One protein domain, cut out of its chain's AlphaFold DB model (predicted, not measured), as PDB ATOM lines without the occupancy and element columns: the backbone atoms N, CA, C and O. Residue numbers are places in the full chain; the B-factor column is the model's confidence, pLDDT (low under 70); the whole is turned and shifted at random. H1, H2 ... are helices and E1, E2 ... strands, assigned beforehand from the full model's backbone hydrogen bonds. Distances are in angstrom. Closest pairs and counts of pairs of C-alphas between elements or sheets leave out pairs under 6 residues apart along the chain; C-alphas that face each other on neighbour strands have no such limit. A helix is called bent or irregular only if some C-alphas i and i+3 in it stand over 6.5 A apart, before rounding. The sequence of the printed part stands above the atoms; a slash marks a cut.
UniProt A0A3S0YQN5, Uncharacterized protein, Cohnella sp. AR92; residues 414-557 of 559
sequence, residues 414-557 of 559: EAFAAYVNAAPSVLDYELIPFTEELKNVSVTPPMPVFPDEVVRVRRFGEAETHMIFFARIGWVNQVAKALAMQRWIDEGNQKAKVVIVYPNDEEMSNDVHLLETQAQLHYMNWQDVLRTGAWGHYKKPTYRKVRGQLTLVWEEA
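AT A GLANCE: This is residues 414 to 557 of the 559 residues of an uncharacterized protein of Cohnella sp. AR92 (UniProt A0A3S0YQN5). A strongly twisted sheet of five strands, E1 to E5, has the long helix H3 along one face and the short helix H1 on the other face near the E1 edge, while a two-strand hairpin, E6 and E7, leads away beyond the E5 edge as an arm and makes one end of the longest axis. Of the other short helices, H2 is on the same face as H3, H4 stands up from the sheet at E5, and H5 only grazes the sheet. The printed part has 144 residues with five named helices and seven named strands, in the order H1, E1, H2, E2, E3, H3, E4, H4, E5, H5, E6, E7. The large sheet runs E1, E2, E3, E4, E5 and is mixed, and the class is mixed, helices and strands. The whole is compact, with a radius of gyration of the C-alphas of 15.6 A and spans of 50 by 38 by 27 A.

HOW THE PARTS SIT: H1, residues 414 to 421, is on the sheet at a height of 5.5 A, and it runs along the strands, at 7 degrees on the local plane to E1, residues 430 to 433. Their closest C-alphas are those of Ala 417 and Leu 431, 5.5 A apart. H2, residues 435 to 440, is on the opposite face from H1 and over none of the strands; its closest C-alpha pair with E2, residues 453 to 459, is Thr 435 and Val 454, 4.6 A. E1 and E2 are antiparallel, with N 432 and O 456 at 2.9 A, within hydrogen-bond range. E2 and E3, residues 462 to 470, form a hairpin, with N 457 and O 464 at 2.8 A. H3, residues 477 to 493, is over E3 and E4, residues 496 to 502, at a height of 8.7 A; its closest C-alphas to E4 are Gln 486 and Val 498, 6.2 A. E3 and E4 are parallel, with N 499 and O 467 at 2.9 A, and E3, H3, E4 make a strand-helix-strand unit, two parallel neighbour strands with a helix between, whose crossover is right-handed. A second such unit, also right-handed, is E4, H4, E5, with H4 at residues 505 to 510 and E5 at 522 to 525; N 500 and O 522 are 2.8 A apart. H4 and H5, residues 526 to 532, are close but not clearly touching, with the C-alphas of Asp 505 and Gln 527 at 7.6 A. E5 comes closest to E6, residues 539 to 546, at the C-alphas of Tyr 523 and Lys 539, 5.0 A. E6 and E7, residues 549 to 556, are antiparallel, with N 542 and O 553 at 2.8 A. Every O i to N i+4 pair is within hydrogen-bond range in H1, H4 and H5, but 1 of 2 in H2 and 11 of 13 in H3.

IN THESE COORDINATES: H1 begins at C-alpha 414, (258.632, 220.518, 180.488). E2 is 19.3 A long, E3 25.1 A and E4 19.3 A. H3 begins at C-alpha 477, (237.510, 227.630, 169.985), and is 22.3 A long; it is irregular, with C-alphas 490 and 493 7.4 A apart. E6 measures 18.6 A and bends by 59 degrees at residue 543. E7 measures 21.2 A and ends at C-alpha 556, (235.596, 223.542, 194.303).

THE WHOLE: The two C-alphas farthest apart are those of Asn 440 and Gly 548, 52.5 A. The printed part has no cut. The links H2 to E2, 12 residues, and H4 to E5, 11 residues, are long. The mean pLDDT of the printed part is 82.5; residues 423 to 429, 460 to 461, 516 to 519, 533 and 549 to 550 are under 70.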
ATOM      1  N   GLU A 414     257.738 220.815 179.359       82.94
ATOM      2  CA  GLU A 414     258.632 220.518 180.488       82.94
ATOM      3  C   GLU A 414     258.835 221.703 181.428       82.94
ATOM      4  O   GLU A 414     258.846 221.525 182.645       82.94
ATOM      5  N   ALA A 415     258.943 222.920 180.886       80.38
ATOM      6  CA  ALA A 415     259.113 224.127 181.690       80.38
ATOM      7  C   ALA A 415     257.916 224.349 182.626       80.38
ATOM      8  O   ALA A 415     258.085 224.753 183.777       80.38
ATOM      9  N   PHE A 416     256.713 224.030 182.145       78.00
ATOM     10  CA  PHE A 416     255.498 224.071 182.943       78.00
ATOM     11  C   PHE A 416     255.531 223.042 184.082       78.00
ATOM     12  O   PHE A 416     255.361 223.401 185.249       78.00
ATOM     13  N   ALA A 417     255.787 221.775 183.756       81.00
ATOM     14  CA  ALA A 417     255.799 220.704 184.746       81.00
ATOM     15  C   ALA A 417     256.899 220.895 185.802       81.00
ATOM     16  O   ALA A 417     256.639 220.749 186.994       81.00
ATOM     17  N   ALA A 418     258.104 221.293 185.385       79.81
ATOM     18  CA  ALA A 418     259.220 221.575 186.284       79.81
ATOM     19  C   ALA A 418     258.890 222.699 187.273       79.81
ATOM     20  O   ALA A 418     259.203 222.586 188.457       79.81
ATOM     21  N   TYR A 419     258.225 223.758 186.803       76.69
ATOM     22  CA  TYR A 419     257.802 224.863 187.654       76.69
ATOM     23  C   TYR A 419     256.798 224.416 188.723       76.69
ATOM     24  O   TYR A 419     256.991 224.718 189.900       76.69
ATOM     25  N   VAL A 420     255.754 223.671 188.335       77.56
ATOM     26  CA  VAL A 420     254.755 223.182 189.296       77.56
ATOM     27  C   VAL A 420     255.397 222.213 190.287       77.56
ATOM     28  O   VAL A 420     255.220 222.376 191.486       77.56
ATOM     29  N   ASN A 421     256.212 221.265 189.820       77.06
ATOM     30  CA  ASN A 421     256.873 220.285 190.690       77.06
ATOM     31  C   ASN A 421     257.874 220.900 191.676       77.06
ATOM     32  O   ASN A 421     258.142 220.310 192.719       77.06
ATOM     33  N   ALA A 422     258.444 222.066 191.363       72.00
ATOM     34  CA  ALA A 422     259.359 222.767 192.258       72.00
ATOM     35  C   ALA A 422     258.646 223.447 193.445       72.00
ATOM     36  O   ALA A 422     259.315 223.922 194.367       72.00
ATOM     37  N   ALA A 423     257.310 223.521 193.442       66.69
ATOM     38  CA  ALA A 423     256.562 224.175 194.502       66.69
ATOM     39  C   ALA A 423     256.557 223.344 195.808       66.69
ATOM     40  O   ALA A 423     256.238 222.155 195.793       66.69
ATOM     41  N   PRO A 424     256.830 223.956 196.979       56.62
ATOM     42  CA  PRO A 424     256.905 223.244 198.264       56.62
ATOM     43  C   PRO A 424     255.610 222.536 198.697       56.62
ATOM     44  O   PRO A 424     255.645 221.645 199.542       56.62
ATOM     45  N   SER A 425     254.461 222.945 198.149       55.12
ATOM     46  CA  SER A 425     253.119 222.414 198.432       55.12
ATOM     47  C   SER A 425     252.817 221.075 197.740       55.12
ATOM     48  O   SER A 425     251.756 220.497 197.969       55.12
ATOM     49  N   VAL A 426     253.743 220.553 196.930       55.66
ATOM     50  CA  VAL A 426     253.536 219.414 196.018       55.66
ATOM     51  C   VAL A 426     253.934 218.061 196.636       55.66
ATOM     52  O   VAL A 426     254.019 217.056 195.948       55.66
ATOM     53  N   LEU A 427     254.089 217.982 197.966       53.00
ATOM     54  CA  LEU A 427     254.482 216.752 198.686       53.00
ATOM     55  C   LEU A 427     253.600 215.515 198.398       53.00
ATOM     56  O   LEU A 427     254.044 214.394 198.641       53.00
ATOM     57  N   ASP A 428     252.396 215.708 197.851       61.41
ATOM     58  CA  ASP A 428     251.448 214.640 197.534       61.41
ATOM     59  C   ASP A 428     251.332 214.297 196.036       61.41
ATOM     60  O   ASP A 428     250.732 213.266 195.718       61.41
ATOM     61  N   TYR A 429     251.855 215.123 195.115       69.44
ATOM     62  CA  TYR A 429     251.595 214.982 193.675       69.44
ATOM     63  C   TYR A 429     252.846 215.188 192.810       69.44
ATOM     64  O   TYR A 429     253.765 215.882 193.198       69.44
ATOM     65  N   GLU A 430     252.891 214.618 191.610       78.12
ATOM     66  CA  GLU A 430     253.940 214.892 190.615       78.12
ATOM     67  C   GLU A 430     253.275 215.146 189.260       78.12
ATOM     68  O   GLU A 430     252.473 214.326 188.803       78.12
ATOM     69  N   LEU A 431     253.588 216.278 188.622       82.19
ATOM     70  CA  LEU A 431     253.168 216.599 187.260       82.19
ATOM     71  C   LEU A 431     254.233 216.153 186.268       82.19
ATOM     72  O   LEU A 431     255.375 216.593 186.321       82.19
ATOM     73  N   ILE A 432     253.843 215.329 185.307       83.00
ATOM     74  CA  ILE A 432     254.735 214.883 184.239       83.00
ATOM     75  C   ILE A 432     254.146 215.361 182.912       83.00
ATOM     76  O   ILE A 432     252.979 215.050 182.640       83.00
ATOM     77  N   PRO A 433     254.899 216.118 182.094       84.00
ATOM     78  CA  PRO A 433     254.441 216.498 180.767       84.00
ATOM     79  C   PRO A 433     254.345 215.231 179.907       84.00
ATOM     80  O   PRO A 433     255.174 214.333 180.028       84.00
ATOM     81  N   PHE A 434     253.296 215.126 179.097       81.94
ATOM     82  CA  PHE A 434     253.029 213.943 178.271       81.94
ATOM     83  C   PHE A 434     252.584 214.294 176.843       81.94
ATOM     84  O   PHE A 434     252.219 213.414 176.066       81.94
ATOM     85  N   THR A 435     252.546 215.585 176.501       81.12
ATOM     86  CA  THR A 435     251.999 216.091 175.236       81.12
ATOM     87  C   THR A 435     252.733 215.527 174.021       81.12
ATOM     88  O   THR A 435     252.095 215.010 173.105       81.12
ATOM     89  N   GLU A 436     254.065 215.609 173.999       78.44
ATOM     90  CA  GLU A 436     254.873 215.159 172.858       78.44
ATOM     91  C   GLU A 436     254.872 213.632 172.733       78.44
ATOM     92  O   GLU A 436     254.736 213.100 171.632       78.44
ATOM     93  N   GLU A 437     254.927 212.900 173.847       78.50
ATOM     94  CA  GLU A 437     254.780 211.446 173.837       78.50
ATOM     95  C   GLU A 437     253.405 211.029 173.314       78.50
ATOM     96  O   GLU A 437     253.319 210.112 172.499       78.50
ATOM     97  N   LEU A 438     252.334 211.722 173.714       79.06
ATOM     98  CA  LEU A 438     250.979 211.404 173.272       79.06
ATOM     99  C   LEU A 438     250.801 211.574 171.758       79.06
ATOM    100  O   LEU A 438     250.117 210.755 171.150       79.06
ATOM    101  N   LYS A 439     251.443 212.574 171.130       76.25
ATOM    102  CA  LYS A 439     251.437 212.728 169.657       76.25
ATOM    103  C   LYS A 439     252.002 211.504 168.941       76.25
ATOM    104  O   LYS A 439     251.594 211.209 167.821       76.25
ATOM    105  N   ASN A 440     252.935 210.805 169.584       77.62
ATOM    106  CA  ASN A 440     253.587 209.619 169.036       77.62
ATOM    107  C   ASN A 440     252.810 208.320 169.319       77.62
ATOM    108  O   ASN A 440     253.108 207.288 168.721       77.62
ATOM    109  N   VAL A 441     251.814 208.347 170.212       79.56
ATOM    110  CA  VAL A 441     250.979 207.185 170.538       79.56
ATOM    111  C   VAL A 441     249.749 207.162 169.632       79.56
ATOM    112  O   VAL A 441     248.911 208.060 169.667       79.56
ATOM    113  N   SER A 442     249.583 206.091 168.853       73.94
ATOM    114  CA  SER A 442     248.349 205.860 168.098       73.94
ATOM    115  C   SER A 442     247.225 205.417 169.042       73.94
ATOM    116  O   SER A 442     247.177 204.260 169.466       73.94
ATOM    117  N   VAL A 443     246.318 206.332 169.378       79.00
ATOM    118  CA  VAL A 443     245.123 206.034 170.182       79.00
ATOM    119  C   VAL A 443     244.022 205.468 169.273       79.00
ATOM    120  O   VAL A 443     243.833 205.958 168.161       79.00
ATOM    121  N   THR A 444     243.317 204.418 169.712       78.19
ATOM    122  CA  THR A 444     242.161 203.847 168.994       78.19
ATOM    123  C   THR A 444     240.937 203.829 169.916       78.19
ATOM    124  O   THR A 444     240.997 203.141 170.935       78.19
ATOM    125  N   PRO A 445     239.833 204.522 169.569       84.31
ATOM    126  CA  PRO A 445     239.681 205.424 168.416       84.31
ATOM    127  C   PRO A 445     240.615 206.650 168.496       84.31
ATOM    128  O   PRO A 445     241.088 206.977 169.584       84.31
ATOM    129  N   PRO A 446     240.917 207.323 167.368       85.62
ATOM    130  CA  PRO A 446     241.745 208.525 167.390       85.62
ATOM    131  C   PRO A 446     241.075 209.631 168.211       85.62
ATOM    132  O   PRO A 446     239.846 209.715 168.274       85.62
ATOM    133  N   MET A 447     241.890 210.491 168.825       88.94
ATOM    134  CA  MET A 447     241.384 211.670 169.526       88.94
ATOM    135  C   MET A 447     240.666 212.607 168.539       88.94
ATOM    136  O   MET A 447     241.174 212.814 167.434       88.94
ATOM    137  N   PRO A 448     239.536 213.225 168.930       88.88
ATOM    138  CA  PRO A 448     238.800 214.139 168.055       88.88
ATOM    139  C   PRO A 448     239.559 215.453 167.839       88.88
ATOM    140  O   PRO A 448     239.437 216.095 166.800       88.88
ATOM    141  N   VAL A 449     240.352 215.854 168.834       91.88
ATOM    142  CA  VAL A 449     241.160 217.068 168.841       91.88
ATOM    143  C   VAL A 449     242.428 216.827 169.642       91.88
ATOM    144  O   VAL A 449     242.433 216.026 170.574       91.88
ATOM    145  N   PHE A 450     243.498 217.533 169.297       90.50
ATOM    146  CA  PHE A 450     244.718 217.518 170.085       90.50
ATOM    147  C   PHE A 450     244.652 218.600 171.188       90.50
ATOM    148  O   PHE A 450     244.423 219.763 170.850       90.50
ATOM    149  N   PRO A 451     244.808 218.258 172.484       91.69
ATOM    150  CA  PRO A 451     244.872 219.242 173.570       91.69
ATOM    151  C   PRO A 451     246.060 220.199 173.432       91.69
ATOM    152  O   PRO A 451     247.070 219.847 172.822       91.69
ATOM    153  N   ASP A 452     245.984 221.379 174.052       91.44
ATOM    154  CA  ASP A 452     247.130 222.296 174.080       91.44
ATOM    155  C   ASP A 452     248.285 221.694 174.887       91.44
ATOM    156  O   ASP A 452     249.445 221.789 174.480       91.44
ATOM    157  N   GLU A 453     247.966 221.044 176.009       90.31
ATOM    158  CA  GLU A 453     248.909 220.266 176.812       90.31
ATOM    159  C   GLU A 453     248.247 219.011 177.376       90.31
ATOM    160  O   GLU A 453     247.048 218.974 177.651       90.31
ATOM    161  N   VAL A 454     249.052 217.982 177.607       90.00
ATOM    162  CA  VAL A 454     248.659 216.780 178.328       90.00
ATOM    163  C   VAL A 454     249.642 216.564 179.453       90.00
ATOM    164  O   VAL A 454     250.848 216.472 179.232       90.00
ATOM    165  N   VAL A 455     249.118 216.463 180.669       88.88
ATOM    166  CA  VAL A 455     249.926 216.164 181.849       88.88
ATOM    167  C   VAL A 455     249.398 214.950 182.574       88.88
ATOM    168  O   VAL A 455     248.192 214.716 182.663       88.88
ATOM    169  N   ARG A 456     250.320 214.181 183.137       88.00
ATOM    170  CA  ARG A 456     250.009 213.097 184.052       88.00
ATOM    171  C   ARG A 456     250.242 213.581 185.472       88.00
ATOM    172  O   ARG A 456     251.363 213.938 185.817       88.00
ATOM    173  N   VAL A 457     249.191 213.568 186.280       86.38
ATOM    174  CA  VAL A 457     249.253 213.888 187.705       86.38
ATOM    175  C   VAL A 457     249.306 212.582 188.474       86.38
ATOM    176  O   VAL A 457     248.354 211.802 188.464       86.38
ATOM    177  N   ARG A 458     250.449 212.304 189.098       83.31
ATOM    178  CA  ARG A 458     250.638 211.132 189.959       83.31
ATOM    179  C   ARG A 458     250.394 211.518 191.406       83.31
ATOM    180  O   ARG A 458     250.861 212.566 191.821       83.31
ATOM    181  N   ARG A 459     249.715 210.661 192.163       77.06
ATOM    182  CA  ARG A 459     249.491 210.784 193.608       77.06
ATOM    183  C   ARG A 459     249.581 209.399 194.234       77.06
ATOM    184  O   ARG A 459     248.833 208.544 193.797       77.06
ATOM    185  N   PHE A 460     250.446 209.159 195.223       66.50
ATOM    186  CA  PHE A 460     250.519 207.918 196.036       66.50
ATOM    187  C   PHE A 460     249.836 206.650 195.451       66.50
ATOM    188  O   PHE A 460     248.861 206.148 196.003       66.50
ATOM    189  N   GLY A 461     250.352 206.116 194.335       65.81
ATOM    190  CA  GLY A 461     249.853 204.881 193.700       65.81
ATOM    191  C   GLY A 461     248.753 205.052 192.638       65.81
ATOM    192  O   GLY A 461     248.486 204.118 191.886       65.81
ATOM    193  N   GLU A 462     248.175 206.241 192.508       76.00
ATOM    194  CA  GLU A 462     247.218 206.635 191.477       76.00
ATOM    195  C   GLU A 462     247.865 207.593 190.467       76.00
ATOM    196  O   GLU A 462     248.749 208.390 190.788       76.00
ATOM    197  N   ALA A 463     247.438 207.513 189.210       81.81
ATOM    198  CA  ALA A 463     247.846 208.469 188.194       81.81
ATOM    199  C   ALA A 463     246.656 208.821 187.310       81.81
ATOM    200  O   ALA A 463     246.007 207.933 186.757       81.81
ATOM    201  N   GLU A 464     246.417 210.114 187.156       87.50
ATOM    202  CA  GLU A 464     245.342 210.659 186.344       87.50
ATOM    203  C   GLU A 464     245.926 211.465 185.183       87.50
ATOM    204  O   GLU A 464     246.940 212.149 185.327       87.50
ATOM    205  N   THR A 465     245.314 211.341 184.008       89.31
ATOM    206  CA  THR A 465     245.705 212.123 182.832       89.31
ATOM    207  C   THR A 465     244.800 213.339 182.737       89.31
ATOM    208  O   THR A 465     243.578 213.204 182.803       89.31
ATOM    209  N   HIS A 466     245.380 214.520 182.559       91.12
ATOM    210  CA  HIS A 466     244.648 215.757 182.335       91.12
ATOM    211  C   HIS A 466     244.927 216.273 180.926       91.12
ATOM    212  O   HIS A 466     246.083 216.473 180.554       91.12
ATOM    213  N   MET A 467     243.855 216.492 180.169       92.44
ATOM    214  CA  MET A 467     243.866 217.133 178.857       92.44
ATOM    215  C   MET A 467     243.575 218.621 179.057       92.44
ATOM    216  O   MET A 467     242.486 218.982 179.509       92.44
ATOM    217  N   ILE A 468     244.552 219.475 178.773       92.31
ATOM    218  CA  ILE A 468     244.511 220.908 179.067       92.31
ATOM    219  C   ILE A 468     244.217 221.695 177.790       92.31
ATOM    220  O   ILE A 468     244.856 221.488 176.757       92.31
ATOM    221  N   PHE A 469     243.289 222.642 177.903       94.06
ATOM    222  CA  PHE A 469     242.989 223.654 176.894       94.06
ATOM    223  C   PHE A 469     243.163 225.039 177.523       94.06
ATOM    224  O   PHE A 469     242.511 225.361 178.520       94.06
ATOM    225  N   PHE A 470     244.051 225.862 176.974       93.12
ATOM    226  CA  PHE A 470     244.268 227.224 177.450       93.12
ATOM    227  C   PHE A 470     243.250 228.156 176.810       93.12
ATOM    228  O   PHE A 470     243.200 228.282 175.592       93.12
ATOM    229  N   ALA A 471     242.460 228.838 177.630       92.44
ATOM    230  CA  ALA A 471     241.426 229.756 177.184       92.44
ATOM    231  C   ALA A 471     241.743 231.201 177.580       92.44
ATOM    232  O   ALA A 471     242.512 231.480 178.501       92.44
ATOM    233  N   ARG A 472     241.100 232.123 176.873       91.56
ATOM    234  CA  ARG A 472     241.022 233.547 177.199       91.56
ATOM    235  C   ARG A 472     239.555 233.932 177.257       91.56
ATOM    236  O   ARG A 472     238.716 233.235 176.674       91.56
ATOM    237  N   ILE A 473     239.256 235.033 177.938       90.31
ATOM    238  CA  ILE A 473     237.902 235.588 177.949       90.31
ATOM    239  C   ILE A 473     237.373 235.739 176.509       90.31
ATOM    240  O   ILE A 473     238.134 236.067 175.601       90.31
ATOM    241  N   GLY A 474     236.101 235.400 176.277       90.25
ATOM    242  CA  GLY A 474     235.423 235.525 174.987       90.25
ATOM    243  C   GLY A 474     235.871 234.563 173.880       90.25
ATOM    244  O   GLY A 474     235.218 234.503 172.839       90.25
ATOM    245  N   TRP A 475     236.927 233.767 174.059       92.69
ATOM    246  CA  TRP A 475     237.418 232.874 173.007       92.69
ATOM    247  C   TRP A 475     236.610 231.567 172.943       92.69
ATOM    248  O   TRP A 475     236.485 230.826 173.921       92.69
ATOM    249  N   VAL A 476     236.033 231.266 171.778       94.19
ATOM    250  CA  VAL A 476     235.085 230.150 171.617       94.19
ATOM    251  C   VAL A 476     235.772 228.825 171.285       94.19
ATOM    252  O   VAL A 476     235.327 227.782 171.768       94.19
ATOM    253  N   ASN A 477     236.853 228.841 170.498       94.06
ATOM    254  CA  ASN A 477     237.510 227.630 169.985       94.06
ATOM    255  C   ASN A 477     237.868 226.646 171.097       94.06
ATOM    256  O   ASN A 477     237.532 225.469 171.021       94.06
ATOM    257  N   GLN A 478     238.502 227.137 172.158       92.00
ATOM    258  CA  GLN A 478     239.016 226.289 173.232       92.00
ATOM    259  C   GLN A 478     237.898 225.591 174.008       92.00
ATOM    260  O   GLN A 478     238.027 224.433 174.399       92.00
ATOM    261  N   VAL A 479     236.745 226.249 174.128       92.81
ATOM    262  CA  VAL A 479     235.538 225.647 174.702       92.81
ATOM    263  C   VAL A 479     234.988 224.559 173.772       92.81
ATOM    264  O   VAL A 479     234.628 223.485 174.247       92.81
ATOM    265  N   ALA A 480     234.954 224.792 172.454       93.81
ATOM    266  CA  ALA A 480     234.506 223.791 171.478       93.81
ATOM    267  C   ALA A 480     235.398 222.536 171.489       93.81
ATOM    268  O   ALA A 480     234.895 221.413 171.561       93.81
ATOM    269  N   LYS A 481     236.723 222.729 171.503       94.88
ATOM    270  CA  LYS A 481     237.715 221.651 171.593       94.88
ATOM    271  C   LYS A 481     237.578 220.854 172.889       94.88
ATOM    272  O   LYS A 481     237.500 219.627 172.848       94.88
ATOM    273  N   ALA A 482     237.467 221.541 174.026       94.50
ATOM    274  CA  ALA A 482     237.262 220.900 175.320       94.50
ATOM    275  C   ALA A 482     235.965 220.070 175.355       94.50
ATOM    276  O   ALA A 482     235.971 218.939 175.836       94.50
ATOM    277  N   LEU A 483     234.864 220.576 174.788       93.56
ATOM    278  CA  LEU A 483     233.597 219.839 174.690       93.56
ATOM    279  C   LEU A 483     233.677 218.613 173.769       93.56
ATOM    280  O   LEU A 483     233.049 217.592 174.050       93.56
ATOM    281  N   ALA A 484     234.411 218.696 172.657       93.56
ATOM    282  CA  ALA A 484     234.650 217.553 171.776       93.56
ATOM    283  C   ALA A 484     235.487 216.470 172.471       93.56
ATOM    284  O   ALA A 484     235.115 215.299 172.449       93.56
ATOM    285  N   MET A 485     236.560 216.869 173.160       93.81
ATOM    286  CA  MET A 485     237.387 215.957 173.948       93.81
ATOM    287  C   MET A 485     236.604 215.315 175.101       93.81
ATOM    288  O   MET A 485     236.715 214.111 175.315       93.81
ATOM    289  N   GLN A 486     235.774 216.087 175.814       92.56
ATOM    290  CA  GLN A 486     234.973 215.560 176.921       92.56
ATOM    291  C   GLN A 486     233.961 214.517 176.437       92.56
ATOM    292  O   GLN A 486     233.877 213.453 177.039       92.56
ATOM    293  N   ARG A 487     233.257 214.765 175.320       91.69
ATOM    294  CA  ARG A 487     232.353 213.765 174.716       91.69
ATOM    295  C   ARG A 487     233.084 212.465 174.381       91.69
ATOM    296  O   ARG A 487     232.606 211.392 174.722       91.69
ATOM    297  N   TRP A 488     234.266 212.567 173.777       92.12
ATOM    298  CA  TRP A 488     235.079 211.398 173.442       92.12
ATOM    299  C   TRP A 488     235.556 210.626 174.684       92.12
ATOM    300  O   TRP A 488     235.600 209.400 174.662       92.12
ATOM    301  N   ILE A 489     235.868 211.313 175.786       90.94
ATOM    302  CA  ILE A 489     236.180 210.679 177.078       90.94
ATOM    303  C   ILE A 489     234.942 209.991 177.673       90.94
ATOM    304  O   ILE A 489     235.039 208.842 178.108       90.94
ATOM    305  N   ASP A 490     233.785 210.658 177.660       89.69
ATOM    306  CA  ASP A 490     232.523 210.157 178.228       89.69
ATOM    307  C   ASP A 490     232.012 208.896 177.503       89.69
ATOM    308  O   ASP A 490     231.369 208.042 178.111       89.69
ATOM    309  N   GLU A 491     232.355 208.730 176.222       89.44
ATOM    310  CA  GLU A 491     232.120 207.513 175.429       89.44
ATOM    311  C   GLU A 491     232.989 206.310 175.861       89.44
ATOM    312  O   GLU A 491     232.844 205.210 175.327       89.44
ATOM    313  N   GLY A 492     233.873 206.487 176.850       85.12
ATOM    314  CA  GLY A 492     234.699 205.428 177.433       85.12
ATOM    315  C   GLY A 492     236.048 205.219 176.740       85.12
ATOM    316  O   GLY A 492     236.738 204.248 177.047       85.12
ATOM    317  N   ASN A 493     236.447 206.119 175.835       85.31
ATOM    318  CA  ASN A 493     237.664 205.954 175.034       85.31
ATOM    319  C   ASN A 493     238.961 206.201 175.825       85.31
ATOM    320  O   ASN A 493     240.014 205.688 175.449       85.31
ATOM    321  N   GLN A 494     238.905 206.967 176.923       83.75
ATOM    322  CA  GLN A 494     240.048 207.199 177.808       83.75
ATOM    323  C   GLN A 494     239.596 207.625 179.206       83.75
ATOM    324  O   GLN A 494     238.615 208.343 179.357       83.75
ATOM    325  N   LYS A 495     240.360 207.261 180.243       86.38
ATOM    326  CA  LYS A 495     240.181 207.809 181.598       86.38
ATOM    327  C   LYS A 495     241.054 209.057 181.785       86.38
ATOM    328  O   LYS A 495     242.230 208.943 182.134       86.38
ATOM    329  N   ALA A 496     240.491 210.236 181.528       88.25
ATOM    330  CA  ALA A 496     241.166 211.527 181.683       88.25
ATOM    331  C   ALA A 496     240.187 212.630 182.132       88.25
ATOM    332  O   ALA A 496     238.984 212.503 181.918       88.25
ATOM    333  N   LYS A 497     240.698 213.720 182.719       89.25
ATOM    334  CA  LYS A 497     239.923 214.953 182.971       89.25
ATOM    335  C   LYS A 497     240.214 215.989 181.892       89.25
ATOM    336  O   LYS A 497     241.371 216.164 181.507       89.25
ATOM    337  N   VAL A 498     239.188 216.713 181.449       92.12
ATOM    338  CA  VAL A 498     239.345 217.893 180.588       92.12
ATOM    339  C   VAL A 498     239.388 219.147 181.450       92.12
ATOM    340  O   VAL A 498     238.457 219.418 182.211       92.12
ATOM    341  N   VAL A 499     240.471 219.913 181.322       92.19
ATOM    342  CA  VAL A 499     240.732 221.110 182.123       92.19
ATOM    343  C   VAL A 499     240.866 222.322 181.207       92.19
ATOM    344  O   VAL A 499     241.738 222.360 180.342       92.19
ATOM    345  N   ILE A 500     240.027 223.332 181.426       93.75
ATOM    346  CA  ILE A 500     240.139 224.639 180.779       93.75
ATOM    347  C   ILE A 500     240.887 225.585 181.716       93.75
ATOM    348  O   ILE A 500     240.468 225.810 182.856       93.75
ATOM    349  N   VAL A 501     241.991 226.149 181.233       92.31
ATOM    350  CA  VAL A 501     242.873 227.017 182.018       92.31
ATOM    351  C   VAL A 501     242.819 228.440 181.474       92.31
ATOM    352  O   VAL A 501     243.266 228.706 180.362       92.31
ATOM    353  N   TYR A 502     242.297 229.355 182.281       91.88
ATOM    354  CA  TYR A 502     242.314 230.797 182.032       91.88
ATOM    355  C   TYR A 502     243.596 231.423 182.584       91.88
ATOM    356  O   TYR A 502     244.242 230.833 183.441       91.88
ATOM    357  N   PRO A 503     243.987 232.627 182.169       89.50
ATOM    358  CA  PRO A 503     245.175 233.300 182.696       89.50
ATOM    359  C   PRO A 503     244.999 233.827 184.129       89.50
ATOM    360  O   PRO A 503     245.936 233.794 184.923       89.50
ATOM    361  N   ASN A 504     243.809 234.312 184.480       89.38
ATOM    362  CA  ASN A 504     243.502 234.917 185.775       89.38
ATOM    363  C   ASN A 504     242.013 234.726 186.125       89.38
ATOM    364  O   ASN A 504     241.222 234.250 185.306       89.38
ATOM    365  N   ASP A 505     241.649 235.048 187.367       88.00
ATOM    366  CA  ASP A 505     240.287 234.863 187.885       88.00
ATOM    367  C   ASP A 505     239.268 235.823 187.245       88.00
ATOM    368  O   ASP A 505     238.096 235.471 187.118       88.00
ATOM    369  N   GLU A 506     239.718 236.998 186.795       88.06
ATOM    370  CA  GLU A 506     238.880 237.999 186.126       88.06
ATOM    371  C   GLU A 506     238.396 237.496 184.760       88.06
ATOM    372  O   GLU A 506     237.191 237.431 184.522       88.06
ATOM    373  N   GLU A 507     239.311 237.064 183.889       89.06
ATOM    374  CA  GLU A 507     238.979 236.495 182.579       89.06
ATOM    375  C   GLU A 507     238.112 235.243 182.718       89.06
ATOM    376  O   GLU A 507     237.121 235.085 182.007       89.06
ATOM    377  N   MET A 508     238.454 234.371 183.672       89.06
ATOM    378  CA  MET A 508     237.669 233.175 183.960       89.06
ATOM    379  C   MET A 508     236.245 233.540 184.391       89.06
ATOM    380  O   MET A 508     235.289 232.966 183.884       89.06
ATOM    381  N   SER A 509     236.074 234.490 185.312       85.06
ATOM    382  CA  SER A 509     234.762 234.840 185.870       85.06
ATOM    383  C   SER A 509     233.875 235.629 184.909       85.06
ATOM    384  O   SER A 509     232.652 235.499 184.975       85.06
ATOM    385  N   ASN A 510     234.477 236.422 184.025       82.88
ATOM    386  CA  ASN A 510     233.750 237.270 183.084       82.88
ATOM    387  C   ASN A 510     233.381 236.551 181.771       82.88
ATOM    388  O   ASN A 510     232.522 237.048 181.045       82.88
ATOM    389  N   ASP A 511     233.954 235.377 181.468       86.44
ATOM    390  CA  ASP A 511     233.581 234.621 180.262       86.44
ATOM    391  C   ASP A 511     232.184 233.956 180.349       86.44
ATOM    392  O   ASP A 511     231.568 233.775 181.403       86.44
ATOM    393  N   VAL A 512     231.670 233.553 179.185       83.25
ATOM    394  CA  VAL A 512     230.420 232.811 179.020       83.25
ATOM    395  C   VAL A 512     230.650 231.301 179.176       83.25
ATOM    396  O   VAL A 512     231.136 230.633 178.257       83.25
ATOM    397  N   HIS A 513     230.179 230.746 180.300       83.94
ATOM    398  CA  HIS A 513     230.259 229.312 180.630       83.94
ATOM    399  C   HIS A 513     229.007 228.518 180.226       83.94
ATOM    400  O   HIS A 513     227.864 228.951 180.445       83.94
ATOM    401  N   LEU A 514     229.208 227.317 179.675       81.06
ATOM    402  CA  LEU A 514     228.159 226.434 179.145       81.06
ATOM    403  C   LEU A 514     227.679 225.394 180.178       81.06
ATOM    404  O   LEU A 514     227.825 224.200 179.978       81.06
ATOM    405  N   LEU A 515     227.063 225.829 181.280       72.50
ATOM    406  CA  LEU A 515     226.752 224.942 182.427       72.50
ATOM    407  C   LEU A 515     225.727 223.830 182.165       72.50
ATOM    408  O   LEU A 515     225.600 222.900 182.949       72.50
ATOM    409  N   GLU A 516     224.928 223.973 181.113       64.81
ATOM    410  CA  GLU A 516     223.830 223.050 180.799       64.81
ATOM    411  C   GLU A 516     224.292 221.852 179.959       64.81
ATOM    412  O   GLU A 516     223.495 220.955 179.688       64.81
ATOM    413  N   THR A 517     225.544 221.839 179.494       62.06
ATOM    414  CA  THR A 517     226.089 220.667 178.809       62.06
ATOM    415  C   THR A 517     226.375 219.580 179.840       62.06
ATOM    416  O   THR A 517     226.974 219.863 180.871       62.06
ATOM    417  N   GLN A 518     225.988 218.333 179.557       58.28
ATOM    418  CA  GLN A 518     226.283 217.179 180.426       58.28
ATOM    419  C   GLN A 518     227.794 216.959 180.647       58.28
ATOM    420  O   GLN A 518     228.181 216.294 181.604       58.28
ATOM    421  N   ALA A 519     228.632 217.561 179.798       67.06
ATOM    422  CA  ALA A 519     230.082 217.606 179.912       67.06
ATOM    423  C   ALA A 519     230.529 218.307 181.211       67.06
ATOM    424  O   ALA A 519     230.394 219.526 181.356       67.06
ATOM    425  N   GLN A 520     231.098 217.543 182.148       72.56
ATOM    426  CA  GLN A 520     231.694 218.083 183.371       72.56
ATOM    427  C   GLN A 520     233.079 218.679 183.089       72.56
ATOM    428  O   GLN A 520     234.104 218.064 183.363       72.56
ATOM    429  N   LEU A 521     233.115 219.895 182.549       85.56
ATOM    430  CA  LEU A 521     234.371 220.614 182.344       85.56
ATOM    431  C   LEU A 521     234.946 221.106 183.683       85.56
ATOM    432  O   LEU A 521     234.218 221.651 184.519       85.56
ATOM    433  N   HIS A 522     236.256 220.941 183.868       90.19
ATOM    434  CA  HIS A 522     236.996 221.486 185.004       90.19
ATOM    435  C   HIS A 522     237.648 222.814 184.619       90.19
ATOM    436  O   HIS A 522     238.239 222.921 183.548       90.19
ATOM    437  N   TYR A 523     237.568 223.817 185.493       91.06
ATOM    438  CA  TYR A 523     238.113 225.151 185.239       91.06
ATOM    439  C   TYR A 523     239.229 225.471 186.220       91.06
ATOM    440  O   TYR A 523     239.210 225.042 187.372       91.06
ATOM    441  N   MET A 524     240.192 226.261 185.774       90.69
ATOM    442  CA  MET A 524     241.254 226.783 186.619       90.69
ATOM    443  C   MET A 524     241.755 228.104 186.045       90.69
ATOM    444  O   MET A 524     241.574 228.372 184.858       90.69
ATOM    445  N   ASN A 525     242.413 228.917 186.868       89.06
ATOM    446  CA  ASN A 525     243.171 230.055 186.372       89.06
ATOM    447  C   ASN A 525     244.664 229.923 186.702       89.06
ATOM    448  O   ASN A 525     245.061 229.363 187.721       89.06
ATOM    449  N   TRP A 526     245.485 230.431 185.794       86.38
ATOM    450  CA  TRP A 526     246.927 230.276 185.757       86.38
ATOM    451  C   TRP A 526     247.610 231.062 186.872       86.38
ATOM    452  O   TRP A 526     248.519 230.555 187.521       86.38
ATOM    453  N   GLN A 527     247.134 232.274 187.155       86.62
ATOM    454  CA  GLN A 527     247.640 233.099 188.248       86.62
ATOM    455  C   GLN A 527     247.517 232.407 189.616       86.62
ATOM    456  O   GLN A 527     248.435 232.511 190.431       86.62
ATOM    457  N   ASP A 528     246.430 231.670 189.867       83.06
ATOM    458  CA  ASP A 528     246.269 230.874 191.086       83.06
ATOM    459  C   ASP A 528     247.296 229.736 191.154       83.06
ATOM    460  O   ASP A 528     247.910 229.544 192.208       83.06
ATOM    461  N   VAL A 529     247.553 229.043 190.038       80.56
ATOM    462  CA  VAL A 529     248.599 228.006 189.951       80.56
ATOM    463  C   VAL A 529     249.977 228.603 190.236       80.56
ATOM    464  O   VAL A 529     250.710 228.063 191.057       80.56
ATOM    465  N   LEU A 530     250.314 229.750 189.637       78.62
ATOM    466  CA  LEU A 530     251.583 230.448 189.881       78.62
ATOM    467  C   LEU A 530     251.739 230.889 191.343       78.62
ATOM    468  O   LEU A 530     252.816 230.788 191.925       78.62
ATOM    469  N   ARG A 531     250.665 231.398 191.954       77.44
ATOM    470  CA  ARG A 531     250.696 231.916 193.328       77.44
ATOM    471  C   ARG A 531     250.808 230.807 194.370       77.44
ATOM    472  O   ARG A 531     251.461 230.998 195.392       77.44
ATOM    473  N   THR A 532     250.112 229.694 194.157       75.50
ATOM    474  CA  THR A 532     249.987 228.615 195.150       75.50
ATOM    475  C   THR A 532     250.941 227.452 194.892       75.50
ATOM    476  O   THR A 532     251.198 226.656 195.799       75.50
ATOM    477  N   GLY A 533     251.434 227.329 193.658       69.06
ATOM    478  CA  GLY A 533     252.165 226.161 193.184       69.06
ATOM    479  C   GLY A 533     251.334 224.875 193.182       69.06
ATOM    480  O   GLY A 533     251.893 223.793 193.053       69.06
ATOM    481  N   ALA A 534     250.014 224.967 193.369       71.06
ATOM    482  CA  ALA A 534     249.147 223.812 193.550       71.06
ATOM    483  C   ALA A 534     248.323 223.550 192.281       71.06
ATOM    484  O   ALA A 534     247.510 224.376 191.864       71.06
ATOM    485  N   TRP A 535     248.514 222.374 191.680       78.88
ATOM    486  CA  TRP A 535     247.680 221.870 190.588       78.88
ATOM    487  C   TRP A 535     246.564 220.972 191.138       78.88
ATOM    488  O   TRP A 535     246.779 220.227 192.090       78.88
ATOM    489  N   GLY A 536     245.378 221.001 190.521       71.00
ATOM    490  CA  GLY A 536     244.253 220.136 190.908       71.00
ATOM    491  C   GLY A 536     243.166 220.798 191.761       71.00
ATOM    492  O   GLY A 536     242.206 220.131 192.141       71.00
ATOM    493  N   HIS A 537     243.277 222.102 192.032       78.12
ATOM    494  CA  HIS A 537     242.209 222.920 192.623       78.12
ATOM    495  C   HIS A 537     241.238 223.389 191.538       78.12
ATOM    496  O   HIS A 537     241.226 224.550 191.125       78.12
ATOM    497  N   TYR A 538     240.483 222.435 191.000       86.19
ATOM    498  CA  TYR A 538     239.549 222.707 189.921       86.19
ATOM    499  C   TYR A 538     238.302 223.397 190.447       86.19
ATOM    500  O   TYR A 538     237.713 222.977 191.438       86.19
ATOM    501  N   LYS A 539     237.844 224.403 189.714       87.00
ATOM    502  CA  LYS A 539     236.590 225.097 189.969       87.00
ATOM    503  C   LYS A 539     235.514 224.577 189.011       87.00
ATOM    504  O   LYS A 539     235.786 224.269 187.847       87.00
ATOM    505  N   LYS A 540     234.279 224.490 189.497       86.38
ATOM    506  CA  LYS A 540     233.064 224.234 188.718       86.38
ATOM    507  C   LYS A 540     232.126 225.435 188.877       86.38
ATOM    508  O   LYS A 540     231.828 225.823 190.007       86.38
ATOM    509  N   PRO A 541     231.666 226.049 187.778       84.06
ATOM    510  CA  PRO A 541     230.730 227.154 187.869       84.06
ATOM    511  C   PRO A 541     229.318 226.635 188.179       84.06
ATOM    512  O   PRO A 541     228.806 225.748 187.496       84.06
ATOM    513  N   THR A 542     228.653 227.214 189.178       80.44
ATOM    514  CA  THR A 542     227.266 226.908 189.558       80.44
ATOM    515  C   THR A 542     226.452 228.191 189.697       80.44
ATOM    516  O   THR A 542     226.976 229.260 190.000       80.44
ATOM    517  N   TYR A 543     225.141 228.122 189.469       76.69
ATOM    518  CA  TYR A 543     224.265 229.261 189.739       76.69
ATOM    519  C   TYR A 543     223.642 229.149 191.126       76.69
ATOM    520  O   TYR A 543     222.890 228.214 191.401       76.69
ATOM    521  N   ARG A 544     223.867 230.159 191.970       76.00
ATOM    522  CA  ARG A 544     223.218 230.285 193.281       76.00
ATOM    523  C   ARG A 544     222.380 231.550 193.355       76.00
ATOM    524  O   ARG A 544     222.748 232.601 192.838       76.00
ATOM    525  N   LYS A 545     221.238 231.475 194.039       77.62
ATOM    526  CA  LYS A 545     220.474 232.678 194.391       77.62
ATOM    527  C   LYS A 545     221.176 233.391 195.548       77.62
ATOM    528  O   LYS A 545     221.117 232.926 196.681       77.62
ATOM    529  N   VAL A 546     221.795 234.531 195.269       74.81
ATOM    530  CA  VAL A 546     222.406 235.425 196.259       74.81
ATOM    531  C   VAL A 546     221.564 236.695 196.310       74.81
ATOM    532  O   VAL A 546     221.378 237.355 195.294       74.81
ATOM    533  N   ARG A 547     220.986 237.018 197.477       80.81
ATOM    534  CA  ARG A 547     220.117 238.204 197.665       80.81
ATOM    535  C   ARG A 547     218.985 238.318 196.622       80.81
ATOM    536  O   ARG A 547     218.654 239.402 196.156       80.81
ATOM    537  N   GLY A 548     218.402 237.183 196.231       71.88
ATOM    538  CA  GLY A 548     217.321 237.119 195.238       71.88
ATOM    539  C   GLY A 548     217.770 237.159 193.770       71.88
ATOM    540  O   GLY A 548     216.935 236.975 192.890       71.88
ATOM    541  N   GLN A 549     219.067 237.319 193.490       66.88
ATOM    542  CA  GLN A 549     219.632 237.317 192.139       66.88
ATOM    543  C   GLN A 549     220.407 236.021 191.865       66.88
ATOM    544  O   GLN A 549     221.168 235.542 192.704       66.88
ATOM    545  N   LEU A 550     220.197 235.419 190.692       68.75
ATOM    546  CA  LEU A 550     220.855 234.175 190.281       68.75
ATOM    547  C   LEU A 550     222.304 234.437 189.833       68.75
ATOM    548  O   LEU A 550     222.550 234.702 188.667       68.75
ATOM    549  N   THR A 551     223.259 234.362 190.745       70.75
ATOM    550  CA  THR A 551     224.662 234.724 190.500       70.75
ATOM    551  C   THR A 551     225.489 233.485 190.166       70.75
ATOM    552  O   THR A 551     225.243 232.416 190.730       70.75
ATOM    553  N   LEU A 552     226.445 233.618 189.243       75.50
ATOM    554  CA  LEU A 552     227.449 232.588 188.985       75.50
ATOM    555  C   LEU A 552     228.424 232.542 190.168       75.50
ATOM    556  O   LEU A 552     228.966 233.571 190.564       75.50
ATOM    557  N   VAL A 553     228.625 231.366 190.742       81.94
ATOM    558  CA  VAL A 553     229.544 231.117 191.851       81.94
ATOM    559  C   VAL A 553     230.481 229.993 191.437       81.94
ATOM    560  O   VAL A 553     230.062 229.034 190.796       81.94
ATOM    561  N   TRP A 554     231.753 230.117 191.795       84.94
ATOM    562  CA  TRP A 554     232.732 229.056 191.611       84.94
ATOM    563  C   TRP A 554     232.748 228.160 192.844       84.94
ATOM    564  O   TRP A 554     232.966 228.636 193.958       84.94
ATOM    565  N   GLU A 555     232.500 226.873 192.645       86.50
ATOM    566  CA  GLU A 555     232.620 225.848 193.679       86.50
ATOM    567  C   GLU A 555     233.869 225.010 193.408       86.50
ATOM    568  O   GLU A 555     234.220 224.779 192.252       86.50
ATOM    569  N   GLU A 556     234.546 224.550 194.459       83.25
ATOM    570  CA  GLU A 556     235.596 223.542 194.303       83.25
ATOM    571  C   GLU A 556     234.959 222.267 193.738       83.25
ATOM    572  O   GLU A 556     233.937 221.794 194.236       83.25
ATOM    573  N   ALA A 557     235.532 221.731 192.666       76.31
ATOM    574  CA  ALA A 557     235.098 220.467 192.108       76.31
ATOM    575  C   ALA A 557     235.502 219.329 193.050       76.31
ATOM    576  O   ALA A 557     236.648 219.287 193.504       76.31
TER     577      ALA A 557